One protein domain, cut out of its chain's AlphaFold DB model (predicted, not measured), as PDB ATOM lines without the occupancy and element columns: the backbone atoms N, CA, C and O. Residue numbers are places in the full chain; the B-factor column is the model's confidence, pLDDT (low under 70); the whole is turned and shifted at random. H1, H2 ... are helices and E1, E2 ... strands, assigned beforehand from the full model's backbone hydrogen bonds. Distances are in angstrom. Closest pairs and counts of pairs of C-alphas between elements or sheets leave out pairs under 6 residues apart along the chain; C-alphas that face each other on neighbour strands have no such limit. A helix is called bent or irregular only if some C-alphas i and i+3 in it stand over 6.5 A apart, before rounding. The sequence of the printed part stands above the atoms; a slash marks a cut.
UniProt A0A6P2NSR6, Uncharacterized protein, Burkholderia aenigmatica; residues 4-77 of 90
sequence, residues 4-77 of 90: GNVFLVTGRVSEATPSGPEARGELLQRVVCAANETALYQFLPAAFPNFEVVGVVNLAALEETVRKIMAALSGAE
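What this domain is: This is residues 4 to 77 of the 90 residues of an uncharacterized protein of Burkholderia aenigmatica (UniProt A0A6P2NSR6). A long, twisted sheet of three strands makes the body, with helix H1 packed over part of it, and helix H2 leads away from the end of E3 as an arm whose residues 70 to 75 stick out. The tip of the E1 and E2 hairpin, at Pro 18, makes one end of the long axis, and the last printed residues after H2, at Ala 76, make the other. The printed part has 74 residues with two named helices and three named strands, in the order E1, E2, H1, E3, H2; the sheet runs E2, E1, E3, all antiparallel, and the class is mixed, helices and strands. The whole is loose, with a radius of gyration of the C-alphas of 15.9 A, and a rod in outline, spanning 54 by 26 by 14 A.

Where its parts are: Find C-alpha 6 at (-56.333, -35.870, -24.421); from there E1, residues 6 to 17, runs 32.9 A to C-alpha 17 at (-30.774, -24.871, -42.050). E2, residues 20 to 33, covers 30.6 A and bends by 89 degrees at residue 26. H1 is residues 37 to 47, 15.1 A long; it is irregular, but only just, with C-alphas 42 and 45 6.7 A apart. E3, residues 51 to 58, covers 18.4 A and bends by 73 degrees at residue 54. H2, residues 59 to 73, runs 20.8 A and ends with C-alpha 73 at (-51.385, -61.817, -27.831).

How they stand to each other: Begin with E1, the inner strand. E1 and E2 form an antiparallel hairpin, their directions at 161 degrees; look at N 9 and O 30, 2.8 A apart and within hydrogen-bond range. On its other side E1 is antiparallel to E3 at 166 degrees, with N 10 and O 55 2.8 A apart. E2, H1 and E3 make a split strand-helix-strand unit, two strands running the same way with E1 between them in the sheet; its crossover is right-handed. H1 is on the sheet in two layers, a helix on one face of a sheet, at a height over the sheet of 7.1 A. It lies over E1, but only just, with 3 of its C-alphas falling there, and runs slantwise to the strands, at 37 degrees to E1 on the local plane. The closest C-alphas of H1 and E3 are those of Pro 45 and Phe 51, 7.2 A apart. H2 only grazes the sheet with its residues 59 to 62; its closest C-alphas with E1 are Leu 59 and Phe 7, 5.6 A apart. H1 and H2 are apart. In H2 every O i to N i+4 pair is within hydrogen-bond range, in H1 5 of 7.

The domain as a whole: The C-alphas farthest apart, those of Pro 18 and Ala 76, are 54.0 A apart. The printed part has no cut, and its four links between named elements are tight. Mean pLDDT of the printed part is 89.0; look for values under 70 at residues 76 to 77.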
ATOM      1  N   GLY A   4     -61.395 -38.575 -23.826       84.56
ATOM      2  CA  GLY A   4     -61.343 -38.402 -25.282       84.56
ATOM      3  C   GLY A   4     -60.792 -37.050 -25.750       84.56
ATOM      4  O   GLY A   4     -60.633 -36.859 -26.947       84.56
ATOM      5  N   ASN A   5     -60.480 -36.130 -24.837       93.50
ATOM      6  CA  ASN A   5     -59.961 -34.802 -25.161       93.50
ATOM      7  C   ASN A   5     -58.445 -34.709 -24.950       93.50
ATOM      8  O   ASN A   5     -57.902 -33.607 -24.950       93.50
ATOM      9  N   VAL A   6     -57.769 -35.832 -24.699       95.19
ATOM     10  CA  VAL A   6     -56.333 -35.870 -24.421       95.19
ATOM     11  C   VAL A   6     -55.622 -36.598 -25.556       95.19
ATOM     12  O   VAL A   6     -55.971 -37.728 -25.909       95.19
ATOM     13  N   PHE A   7     -54.616 -35.941 -26.118       96.06
ATOM     14  CA  PHE A   7     -53.872 -36.393 -27.281       96.06
ATOM     15  C   PHE A   7     -52.386 -36.488 -26.942       96.06
ATOM     16  O   PHE A   7     -51.831 -35.590 -26.309       96.06
ATOM     17  N   LEU A   8     -51.743 -37.565 -27.386       95.25
ATOM     18  CA  LEU A   8     -50.295 -37.664 -27.467       95.25
ATOM     19  C   LEU A   8     -49.876 -37.201 -28.862       95.25
ATOM     20  O   LEU A   8     -50.224 -37.828 -29.863       95.25
ATOM     21  N   VAL A   9     -49.149 -36.096 -28.926       96.19
ATOM     22  CA  VAL A   9     -48.639 -35.518 -30.167       96.19
ATOM     23  C   VAL A   9     -47.155 -35.824 -30.257       96.19
ATOM     24  O   VAL A   9     -46.400 -35.487 -29.348       96.19
ATOM     25  N   THR A  10     -46.740 -36.463 -31.343       95.81
ATOM     26  CA  THR A  10     -45.337 -36.745 -31.652       95.81
ATOM     27  C   THR A  10     -44.903 -35.859 -32.806       95.81
ATOM     28  O   THR A  10     -45.618 -35.728 -33.799       95.81
ATOM     29  N   GLY A  11     -43.734 -35.251 -32.694       94.75
ATOM     30  CA  GLY A  11     -43.215 -34.356 -33.715       94.75
ATOM     31  C   GLY A  11     -41.728 -34.105 -33.560       94.75
ATOM     32  O   GLY A  11     -41.083 -34.670 -32.678       94.75
ATOM     33  N   ARG A  12     -41.186 -33.254 -34.422       94.25
ATOM     34  CA  ARG A  12     -39.789 -32.811 -34.389       94.25
ATOM     35  C   ARG A  12     -39.731 -31.303 -34.264       94.25
ATOM     36  O   ARG A  12     -40.671 -30.609 -34.643       94.25
ATOM     37  N   VAL A  13     -38.628 -30.794 -33.733       89.50
ATOM     38  CA  VAL A  13     -38.381 -29.353 -33.770       89.50
ATOM     39  C   VAL A  13     -37.786 -29.014 -35.132       89.50
ATOM     40  O   VAL A  13     -36.831 -29.647 -35.572       89.50
ATOM     41  N   SER A  14     -38.371 -28.040 -35.820       84.75
ATOM     42  CA  SER A  14     -37.791 -27.474 -37.028       84.75
ATOM     43  C   SER A  14     -36.554 -26.673 -36.643       84.75
ATOM     44  O   SER A  14     -36.630 -25.716 -35.869       84.75
ATOM     45  N   GLU A  15     -35.415 -27.067 -37.194       80.19
ATOM     46  CA  GLU A  15     -34.149 -26.367 -37.026       80.19
ATOM     47  C   GLU A  15     -33.874 -25.524 -38.270       80.19
ATOM     48  O   GLU A  15     -34.176 -25.922 -39.399       80.19
ATOM     49  N   ALA A  16     -33.315 -24.330 -38.073       77.69
ATOM     50  CA  ALA A  16     -32.925 -23.479 -39.186       77.69
ATOM     51  C   ALA A  16     -31.718 -24.097 -39.906       77.69
ATOM     52  O   ALA A  16     -30.654 -24.266 -39.309       77.69
ATOM     53  N   THR A  17     -31.869 -24.403 -41.194       77.88
ATOM     54  CA  THR A  17     -30.774 -24.871 -42.050       77.88
ATOM     55  C   THR A  17     -30.485 -23.852 -43.162       77.88
ATOM     56  O   THR A  17     -31.328 -22.992 -43.437       77.88
ATOM     57  N   PRO A  18     -29.322 -23.926 -43.840       79.38
ATOM     58  CA  PRO A  18     -29.003 -23.043 -44.967       79.38
ATOM     59  C   PRO A  18     -30.017 -23.104 -46.124       79.38
ATOM     60  O   PRO A  18     -30.133 -22.146 -46.881       79.38
ATOM     61  N   SER A  19     -30.750 -24.214 -46.258       83.50
ATOM     62  CA  SER A  19     -31.799 -24.446 -47.261       83.50
ATOM     63  C   SER A  19     -33.212 -24.082 -46.781       83.50
ATOM     64  O   SER A  19     -34.158 -24.183 -47.560       83.50
ATOM     65  N   GLY A  20     -33.366 -23.633 -45.530       78.88
ATOM     66  CA  GLY A  20     -34.652 -23.326 -44.899       78.88
ATOM     67  C   GLY A  20     -34.883 -24.110 -43.601       78.88
ATOM     68  O   GLY A  20     -34.034 -24.900 -43.186       78.88
ATOM     69  N   PRO A  21     -36.002 -23.877 -42.898       77.50
ATOM     70  CA  PRO A  21     -36.352 -24.661 -41.720       77.50
ATOM     71  C   PRO A  21     -36.682 -26.106 -42.118       77.50
ATOM     72  O   PRO A  21     -37.495 -26.334 -43.010       77.50
ATOM     73  N   GLU A  22     -36.074 -27.076 -41.439       78.94
ATOM     74  CA  GLU A  22     -36.345 -28.503 -41.648       78.94
ATOM     75  C   GLU A  22     -36.577 -29.207 -40.306       78.94
ATOM     76  O   GLU A  22     -35.836 -28.981 -39.347       78.94
ATOM     77  N   ALA A  23     -37.574 -30.096 -40.229       81.81
ATOM     78  CA  ALA A  23     -37.751 -30.993 -39.089       81.81
ATOM     79  C   ALA A  23     -36.611 -32.013 -39.000       81.81
ATOM     80  O   ALA A  23     -36.622 -33.062 -39.652       81.81
ATOM     81  N   ARG A  24     -35.638 -31.719 -38.139       77.81
ATOM     82  CA  ARG A  24     -34.486 -32.579 -37.858       77.81
ATOM     83  C   ARG A  24     -34.437 -32.931 -36.369       77.81
ATOM     84  O   ARG A  24     -35.171 -32.379 -35.557       77.81
ATOM     85  N   GLY A  25     -33.616 -33.922 -36.028       79.44
ATOM     86  CA  GLY A  25     -33.406 -34.344 -34.644       79.44
ATOM     87  C   GLY A  25     -34.408 -35.372 -34.107       79.44
ATOM     88  O   GLY A  25     -35.072 -36.102 -34.855       79.44
ATOM     89  N   GLU A  26     -34.445 -35.470 -32.779       86.50
ATOM     90  CA  GLU A  26     -35.201 -36.482 -32.042       86.50
ATOM     91  C   GLU A  26     -36.717 -36.276 -32.144       86.50
ATOM     92  O   GLU A  26     -37.224 -35.155 -32.243       86.50
ATOM     93  N   LEU A  27     -37.458 -37.387 -32.099       92.31
ATOM     94  CA  LEU A  27     -38.908 -37.338 -31.956       92.31
ATOM     95  C   LEU A  27     -39.251 -36.945 -30.520       92.31
ATOM     96  O   LEU A  27     -38.924 -37.658 -29.574       92.31
ATOM     97  N   LEU A  28     -39.957 -35.831 -30.372       94.19
ATOM     98  CA  LEU A  28     -40.471 -35.356 -29.098       94.19
ATOM     99  C   LEU A  28     -41.960 -35.657 -28.990       94.19
ATOM    100  O   LEU A  28     -42.714 -35.532 -29.957       94.19
ATOM    101  N   GLN A  29     -42.386 -35.996 -27.778       94.81
ATOM    102  CA  GLN A  29     -43.782 -36.249 -27.454       94.81
ATOM    103  C   GLN A  29     -44.328 -35.176 -26.515       94.81
ATOM    104  O   GLN A  29     -43.662 -34.745 -25.575       94.81
ATOM    105  N   ARG A  30     -45.564 -34.745 -26.765       94.62
ATOM    106  CA  ARG A  30     -46.288 -33.766 -25.950       94.62
ATOM    107  C   ARG A  30     -47.697 -34.268 -25.683       94.62
ATOM    108  O   ARG A  30     -48.378 -34.721 -26.598       94.62
ATOM    109  N   VAL A  31     -48.151 -34.149 -24.439       94.62
ATOM    110  CA  VAL A  31     -49.553 -34.396 -24.084       94.62
ATOM    111  C   VAL A  31     -50.315 -33.086 -24.212       94.62
ATOM    112  O   VAL A  31     -49.961 -32.095 -23.573       94.62
ATOM    113  N   VAL A  32     -51.357 -33.073 -25.038       95.25
ATOM    114  CA  VAL A  32     -52.161 -31.879 -25.310       95.25
ATOM    115  C   VAL A  32     -53.629 -32.178 -25.064       95.25
ATOM    116  O   VAL A  32     -54.150 -33.215 -25.472       95.25
ATOM    117  N   CYS A  33     -54.306 -31.255 -24.387       95.69
ATOM    118  CA  CYS A  33     -55.739 -31.338 -24.151       95.69
ATOM    119  C   CYS A  33     -56.472 -30.414 -25.126       95.69
ATOM    120  O   CYS A  33     -56.249 -29.208 -25.105       95.69
ATOM    121  N   ALA A  34     -57.358 -30.965 -25.953       95.19
ATOM    122  CA  ALA A  34     -58.130 -30.217 -26.941       95.19
ATOM    123  C   ALA A  34     -59.566 -30.748 -27.025       95.19
ATOM    124  O   ALA A  34     -59.828 -31.915 -26.746       95.19
ATOM    125  N   ALA A  35     -60.523 -29.894 -27.397       93.25
ATOM    126  CA  ALA A  35     -61.929 -30.299 -27.499       93.25
ATOM    127  C   ALA A  35     -62.156 -31.392 -28.559       93.25
ATOM    128  O   ALA A  35     -63.041 -32.229 -28.404       93.25
ATOM    129  N   ASN A  36     -61.359 -31.360 -29.624       92.25
ATOM    130  CA  ASN A  36     -61.310 -32.327 -30.711       92.25
ATOM    131  C   ASN A  36     -59.978 -32.151 -31.469       92.25
ATOM    132  O   ASN A  36     -59.182 -31.263 -31.154       92.25
ATOM    133  N   GLU A  37     -59.749 -32.993 -32.473       91.25
ATOM    134  CA  GLU A  37     -58.529 -32.979 -33.283       91.25
ATOM    135  C   GLU A  37     -58.381 -31.697 -34.124       91.25
ATOM    136  O   GLU A  37     -57.284 -31.163 -34.258       91.25
ATOM    137  N   THR A  38     -59.479 -31.109 -34.606       94.06
ATOM    138  CA  THR A  38     -59.437 -29.821 -35.318       94.06
ATOM    139  C   THR A  38     -58.908 -28.695 -34.425       94.06
ATOM    140  O   THR A  38     -58.018 -27.949 -34.828       94.06
ATOM    141  N   ALA A  39     -59.412 -28.594 -33.192       95.56
ATOM    142  CA  ALA A  39     -58.955 -27.608 -32.216       95.56
ATOM    143  C   ALA A  39     -57.488 -27.840 -31.819       95.56
ATOM    144  O   ALA A  39     -56.752 -26.883 -31.595       95.56
ATOM    145  N   LEU A  40     -57.051 -29.105 -31.769       95.62
ATOM    146  CA  LEU A  40     -55.650 -29.455 -31.550       95.62
ATOM    147  C   LEU A  40     -54.758 -28.882 -32.660       95.62
ATOM    148  O   LEU A  40     -53.800 -28.175 -32.356       95.62
ATOM    149  N   TYR A  41     -55.085 -29.133 -33.930       94.19
ATOM    150  CA  TYR A  41     -54.292 -28.635 -35.059       94.19
ATOM    151  C   TYR A  41     -54.281 -27.109 -35.172       94.19
ATOM    152  O   TYR A  41     -53.292 -26.544 -35.627       94.19
ATOM    153  N   GLN A  42     -55.336 -26.427 -34.724       94.69
ATOM    154  CA  GLN A  42     -55.346 -24.963 -34.635       94.69
ATOM    155  C   GLN A  42     -54.462 -24.442 -33.491       94.69
ATOM    156  O   GLN A  42     -53.823 -23.402 -33.625       94.69
ATOM    157  N   PHE A  43     -54.412 -25.162 -32.368       95.19
ATOM    158  CA  PHE A  43     -53.631 -24.779 -31.191       95.19
ATOM    159  C   PHE A  43     -52.124 -25.013 -31.367       95.19
ATOM    160  O   PHE A  43     -51.319 -24.189 -30.931       95.19
ATOM    161  N   LEU A  44     -51.734 -26.128 -31.991       94.50
ATOM    162  CA  LEU A  44     -50.338 -26.573 -32.042       94.50
ATOM    163  C   LEU A  44     -49.375 -25.544 -32.665       94.50
ATOM    164  O   LEU A  44     -48.374 -25.261 -32.010       94.50
ATOM    165  N   PRO A  45     -49.651 -24.919 -33.828       91.56
ATOM    166  CA  PRO A  45     -48.753 -23.914 -34.402       91.56
ATOM    167  C   PRO A  45     -48.633 -22.649 -33.544       91.56
ATOM    168  O   PRO A  45     -47.582 -22.018 -33.518       91.56
ATOM    169  N   ALA A  46     -49.695 -22.276 -32.821       92.44
ATOM    170  CA  ALA A  46     -49.688 -21.098 -31.955       92.44
ATOM    171  C   ALA A  46     -48.872 -21.329 -30.673       92.44
ATOM    172  O   ALA A  46     -48.169 -20.432 -30.213       92.44
ATOM    173  N   ALA A  47     -48.955 -22.528 -30.094       93.75
ATOM    174  CA  ALA A  47     -48.226 -22.884 -28.878       93.75
ATOM    175  C   ALA A  47     -46.786 -23.347 -29.151       93.75
ATOM    176  O   ALA A  47     -45.893 -23.124 -28.332       93.75
ATOM    177  N   PHE A  48     -46.562 -24.006 -30.290       91.38
ATOM    178  CA  PHE A  48     -45.300 -24.635 -30.670       91.38
ATOM    179  C   PHE A  48     -44.970 -24.328 -32.143       91.38
ATOM    180  O   PHE A  48     -45.031 -25.215 -32.992       91.38
ATOM    181  N   PRO A  49     -44.595 -23.080 -32.472       87.69
ATOM    182  CA  PRO A  49     -44.436 -22.629 -33.859       87.69
ATOM    183  C   PRO A  49     -43.343 -23.366 -34.643       87.69
ATOM    184  O   PRO A  49     -43.433 -23.478 -35.859       87.69
ATOM    185  N   ASN A  50     -42.341 -23.912 -33.949       89.75
ATOM    186  CA  ASN A  50     -41.246 -24.670 -34.559       89.75
ATOM    187  C   ASN A  50     -41.425 -26.182 -34.381       89.75
ATOM    188  O   ASN A  50     -40.441 -26.906 -34.384       89.75
ATOM    189  N   PHE A  51     -42.634 -26.668 -34.101       91.62
ATOM    190  CA  PHE A  51     -42.873 -28.086 -33.860       91.62
ATOM    191  C   PHE A  51     -43.667 -28.692 -35.010       91.62
ATOM    192  O   PHE A  51     -44.868 -28.468 -35.151       91.62
ATOM    193  N   GLU A  52     -42.982 -29.488 -35.819       91.88
ATOM    194  CA  GLU A  52     -43.580 -30.192 -36.938       91.88
ATOM    195  C   GLU A  52     -44.184 -31.508 -36.454       91.88
ATOM    196  O   GLU A  52     -43.491 -32.395 -35.942       91.88
ATOM    197  N   VAL A  53     -45.502 -31.627 -36.585       92.88
ATOM    198  CA  VAL A  53     -46.254 -32.792 -36.127       92.88
ATOM    199  C   VAL A  53     -46.041 -33.953 -37.091       92.88
ATOM    200  O   VAL A  53     -46.347 -33.850 -38.273       92.88
ATOM    201  N   VAL A  54     -45.580 -35.081 -36.559       93.31
ATOM    202  CA  VAL A  54     -45.394 -36.336 -37.300       93.31
ATOM    203  C   VAL A  54     -46.546 -37.306 -37.032       93.31
ATOM    204  O   VAL A  54     -46.912 -38.093 -37.900       93.31
ATOM    205  N   GLY A  55     -47.146 -37.255 -35.841       92.62
ATOM    206  CA  GLY A  55     -48.268 -38.120 -35.493       92.62
ATOM    207  C   GLY A  55     -49.082 -37.606 -34.317       92.62
ATOM    208  O   GLY A  55     -48.565 -36.953 -33.410       92.62
ATOM    209  N   VAL A  56     -50.370 -37.935 -34.324       95.31
ATOM    210  CA  VAL A  56     -51.318 -37.617 -33.255       95.31
ATOM    211  C   VAL A  56     -52.053 -38.892 -32.878       95.31
ATOM    212  O   VAL A  56     -52.553 -39.605 -33.744       95.31
ATOM    213  N   VAL A  57     -52.133 -39.178 -31.581       94.06
ATOM    214  CA  VAL A  57     -52.894 -40.315 -31.062       94.06
ATOM    215  C   VAL A  57     -53.811 -39.843 -29.945       94.06
ATOM    216  O   VAL A  57     -53.369 -39.227 -28.977       94.06
ATOM    217  N   ASN A  58     -55.099 -40.161 -30.051       94.50
ATOM    218  CA  ASN A  58     -56.033 -39.975 -28.950       94.50
ATOM    219  C   ASN A  58     -55.774 -41.029 -27.864       94.50
ATOM    220  O   ASN A  58     -55.770 -42.224 -28.152       94.50
ATOM    221  N   LEU A  59     -55.596 -40.611 -26.609       91.12
ATOM    222  CA  LEU A  59     -55.256 -41.542 -25.528       91.12
ATOM    223  C   LEU A  59     -56.366 -42.559 -25.230       91.12
ATOM    224  O   LEU A  59     -56.064 -43.697 -24.882       91.12
ATOM    225  N   ALA A  60     -57.641 -42.200 -25.411       90.38
ATOM    226  CA  ALA A  60     -58.734 -43.159 -25.260       90.38
ATOM    227  C   ALA A  60     -58.691 -44.239 -26.356       90.38
ATOM    228  O   ALA A  60     -58.889 -45.418 -26.062       90.38
ATOM    229  N   ALA A  61     -58.374 -43.846 -27.595       88.88
ATOM    230  CA  ALA A  61     -58.177 -44.790 -28.694       88.88
ATOM    231  C   ALA A  61     -56.936 -45.669 -28.469       88.88
ATOM    232  O   ALA A  61     -56.977 -46.866 -28.737       88.88
ATOM    233  N   LEU A  62     -55.851 -45.110 -27.916       89.38
ATOM    234  CA  LEU A  62     -54.646 -45.876 -27.592       89.38
ATOM    235  C   LEU A  62     -54.932 -46.981 -26.571       89.38
ATOM    236  O   LEU A  62     -54.493 -48.109 -26.755       89.38
ATOM    237  N   GLU A  63     -55.698 -46.694 -25.523       90.12
ATOM    238  CA  GLU A  63     -56.080 -47.715 -24.545       90.12
ATOM    239  C   GLU A  63     -56.987 -48.806 -25.115       90.12
ATOM    240  O   GLU A  63     -56.910 -49.965 -24.703       90.12
ATOM    241  N   GLU A  64     -57.876 -48.460 -26.043       89.69
ATOM    242  CA  GLU A  64     -58.651 -49.460 -26.775       89.69
ATOM    243  C   GLU A  64     -57.731 -50.353 -27.614       89.69
ATOM    244  O   GLU A  64     -57.847 -51.577 -27.559       89.69
ATOM    245  N   THR A  65     -56.767 -49.757 -28.316       88.62
ATOM    246  CA  THR A  65     -55.749 -50.488 -29.076       88.62
ATOM    247  C   THR A  65     -54.913 -51.398 -28.178       88.62
ATOM    248  O   THR A  65     -54.718 -52.561 -28.517       88.62
ATOM    249  N   VAL A  66     -54.479 -50.932 -27.001       90.25
ATOM    250  CA  VAL A  66     -53.740 -51.761 -26.031       90.25
ATOM    251  C   VAL A  66     -54.567 -52.969 -25.600       90.25
ATOM    252  O   VAL A  66     -54.045 -54.081 -25.571       90.25
ATOM    253  N   ARG A  67     -55.865 -52.791 -25.319       88.75
ATOM    254  CA  ARG A  67     -56.750 -53.915 -24.978       88.75
ATOM    255  C   ARG A  67     -56.833 -54.943 -26.108       88.75
ATOM    256  O   ARG A  67     -56.671 -56.127 -25.830       88.75
ATOM    257  N   LYS A  68     -56.996 -54.494 -27.357       86.88
ATOM    258  CA  LYS A  68     -57.023 -55.372 -28.543       86.88
ATOM    259  C   LYS A  68     -55.700 -56.114 -28.746       86.88
ATOM    260  O   LYS A  68     -55.705 -57.309 -29.012       86.88
ATOM    261  N   ILE A  69     -54.563 -55.434 -28.574       87.75
ATOM    262  CA  ILE A  69     -53.231 -56.055 -28.671       87.75
ATOM    263  C   ILE A  69     -53.073 -57.142 -27.607       87.75
ATOM    264  O   ILE A  69     -52.684 -58.260 -27.929       87.75
ATOM    265  N   MET A  70     -53.401 -56.842 -26.349       89.19
ATOM    266  CA  MET A  70     -53.303 -57.821 -25.262       89.19
ATOM    267  C   MET A  70     -54.210 -59.029 -25.505       89.19
ATOM    268  O   MET A  70     -53.790 -60.167 -25.298       89.19
ATOM    269  N   ALA A  71     -55.432 -58.798 -25.987       86.75
ATOM    270  CA  ALA A  71     -56.362 -59.866 -26.314       86.75
ATOM    271  C   ALA A  71     -55.845 -60.740 -27.475       86.75
ATOM    272  O   ALA A  71     -55.861 -61.967 -27.355       86.75
ATOM    273  N   ALA A  72     -55.284 -60.135 -28.527       86.12
ATOM    274  CA  ALA A  72     -54.657 -60.848 -29.640       86.12
ATOM    275  C   ALA A  72     -53.439 -61.678 -29.198       86.12
ATOM    276  O   ALA A  72     -53.333 -62.855 -29.539       86.12
ATOM    277  N   LEU A  73     -52.555 -61.111 -28.371       85.00
ATOM    278  CA  LEU A  73     -51.385 -61.817 -27.831       85.00
ATOM    279  C   LEU A  73     -51.766 -62.973 -26.895       85.00
ATOM    280  O   LEU A  73     -51.039 -63.959 -26.811       85.00
ATOM    281  N   SER A  74     -52.902 -62.873 -26.201       84.25
ATOM    282  CA  SER A  74     -53.419 -63.943 -25.337       84.25
ATOM    283  C   SER A  74     -54.178 -65.050 -26.085       84.25
ATOM    284  O   SER A  74     -54.581 -66.031 -25.466       84.25
ATOM    285  N   GLY A  75     -54.411 -64.896 -27.395       74.56
ATOM    286  CA  GLY A  75     -55.246 -65.805 -28.189       74.56
ATOM    287  C   GLY A  75     -56.753 -65.685 -27.921       74.56
ATOM    288  O   GLY A  75     -57.527 -66.493 -28.428       74.56
ATOM    289  N   ALA A  76     -57.181 -64.690 -27.134       69.75
ATOM    290  CA  ALA A  76     -58.582 -64.454 -26.782       69.75
ATOM    291  C   ALA A  76     -59.363 -63.685 -27.866       69.75
ATOM    292  O   ALA A  76     -60.586 -63.787 -27.924       69.75
ATOM    293  N   GLU A  77     -58.675 -62.937 -28.737       61.53
ATOM    294  CA  GLU A  77     -59.280 -62.221 -29.867       61.53
ATOM    295  C   GLU A  77     -58.596 -62.594 -31.188       61.53
ATOM    296  O   GLU A  77     -57.407 -62.355 -31.373       61.53
TER     297      GLU A  77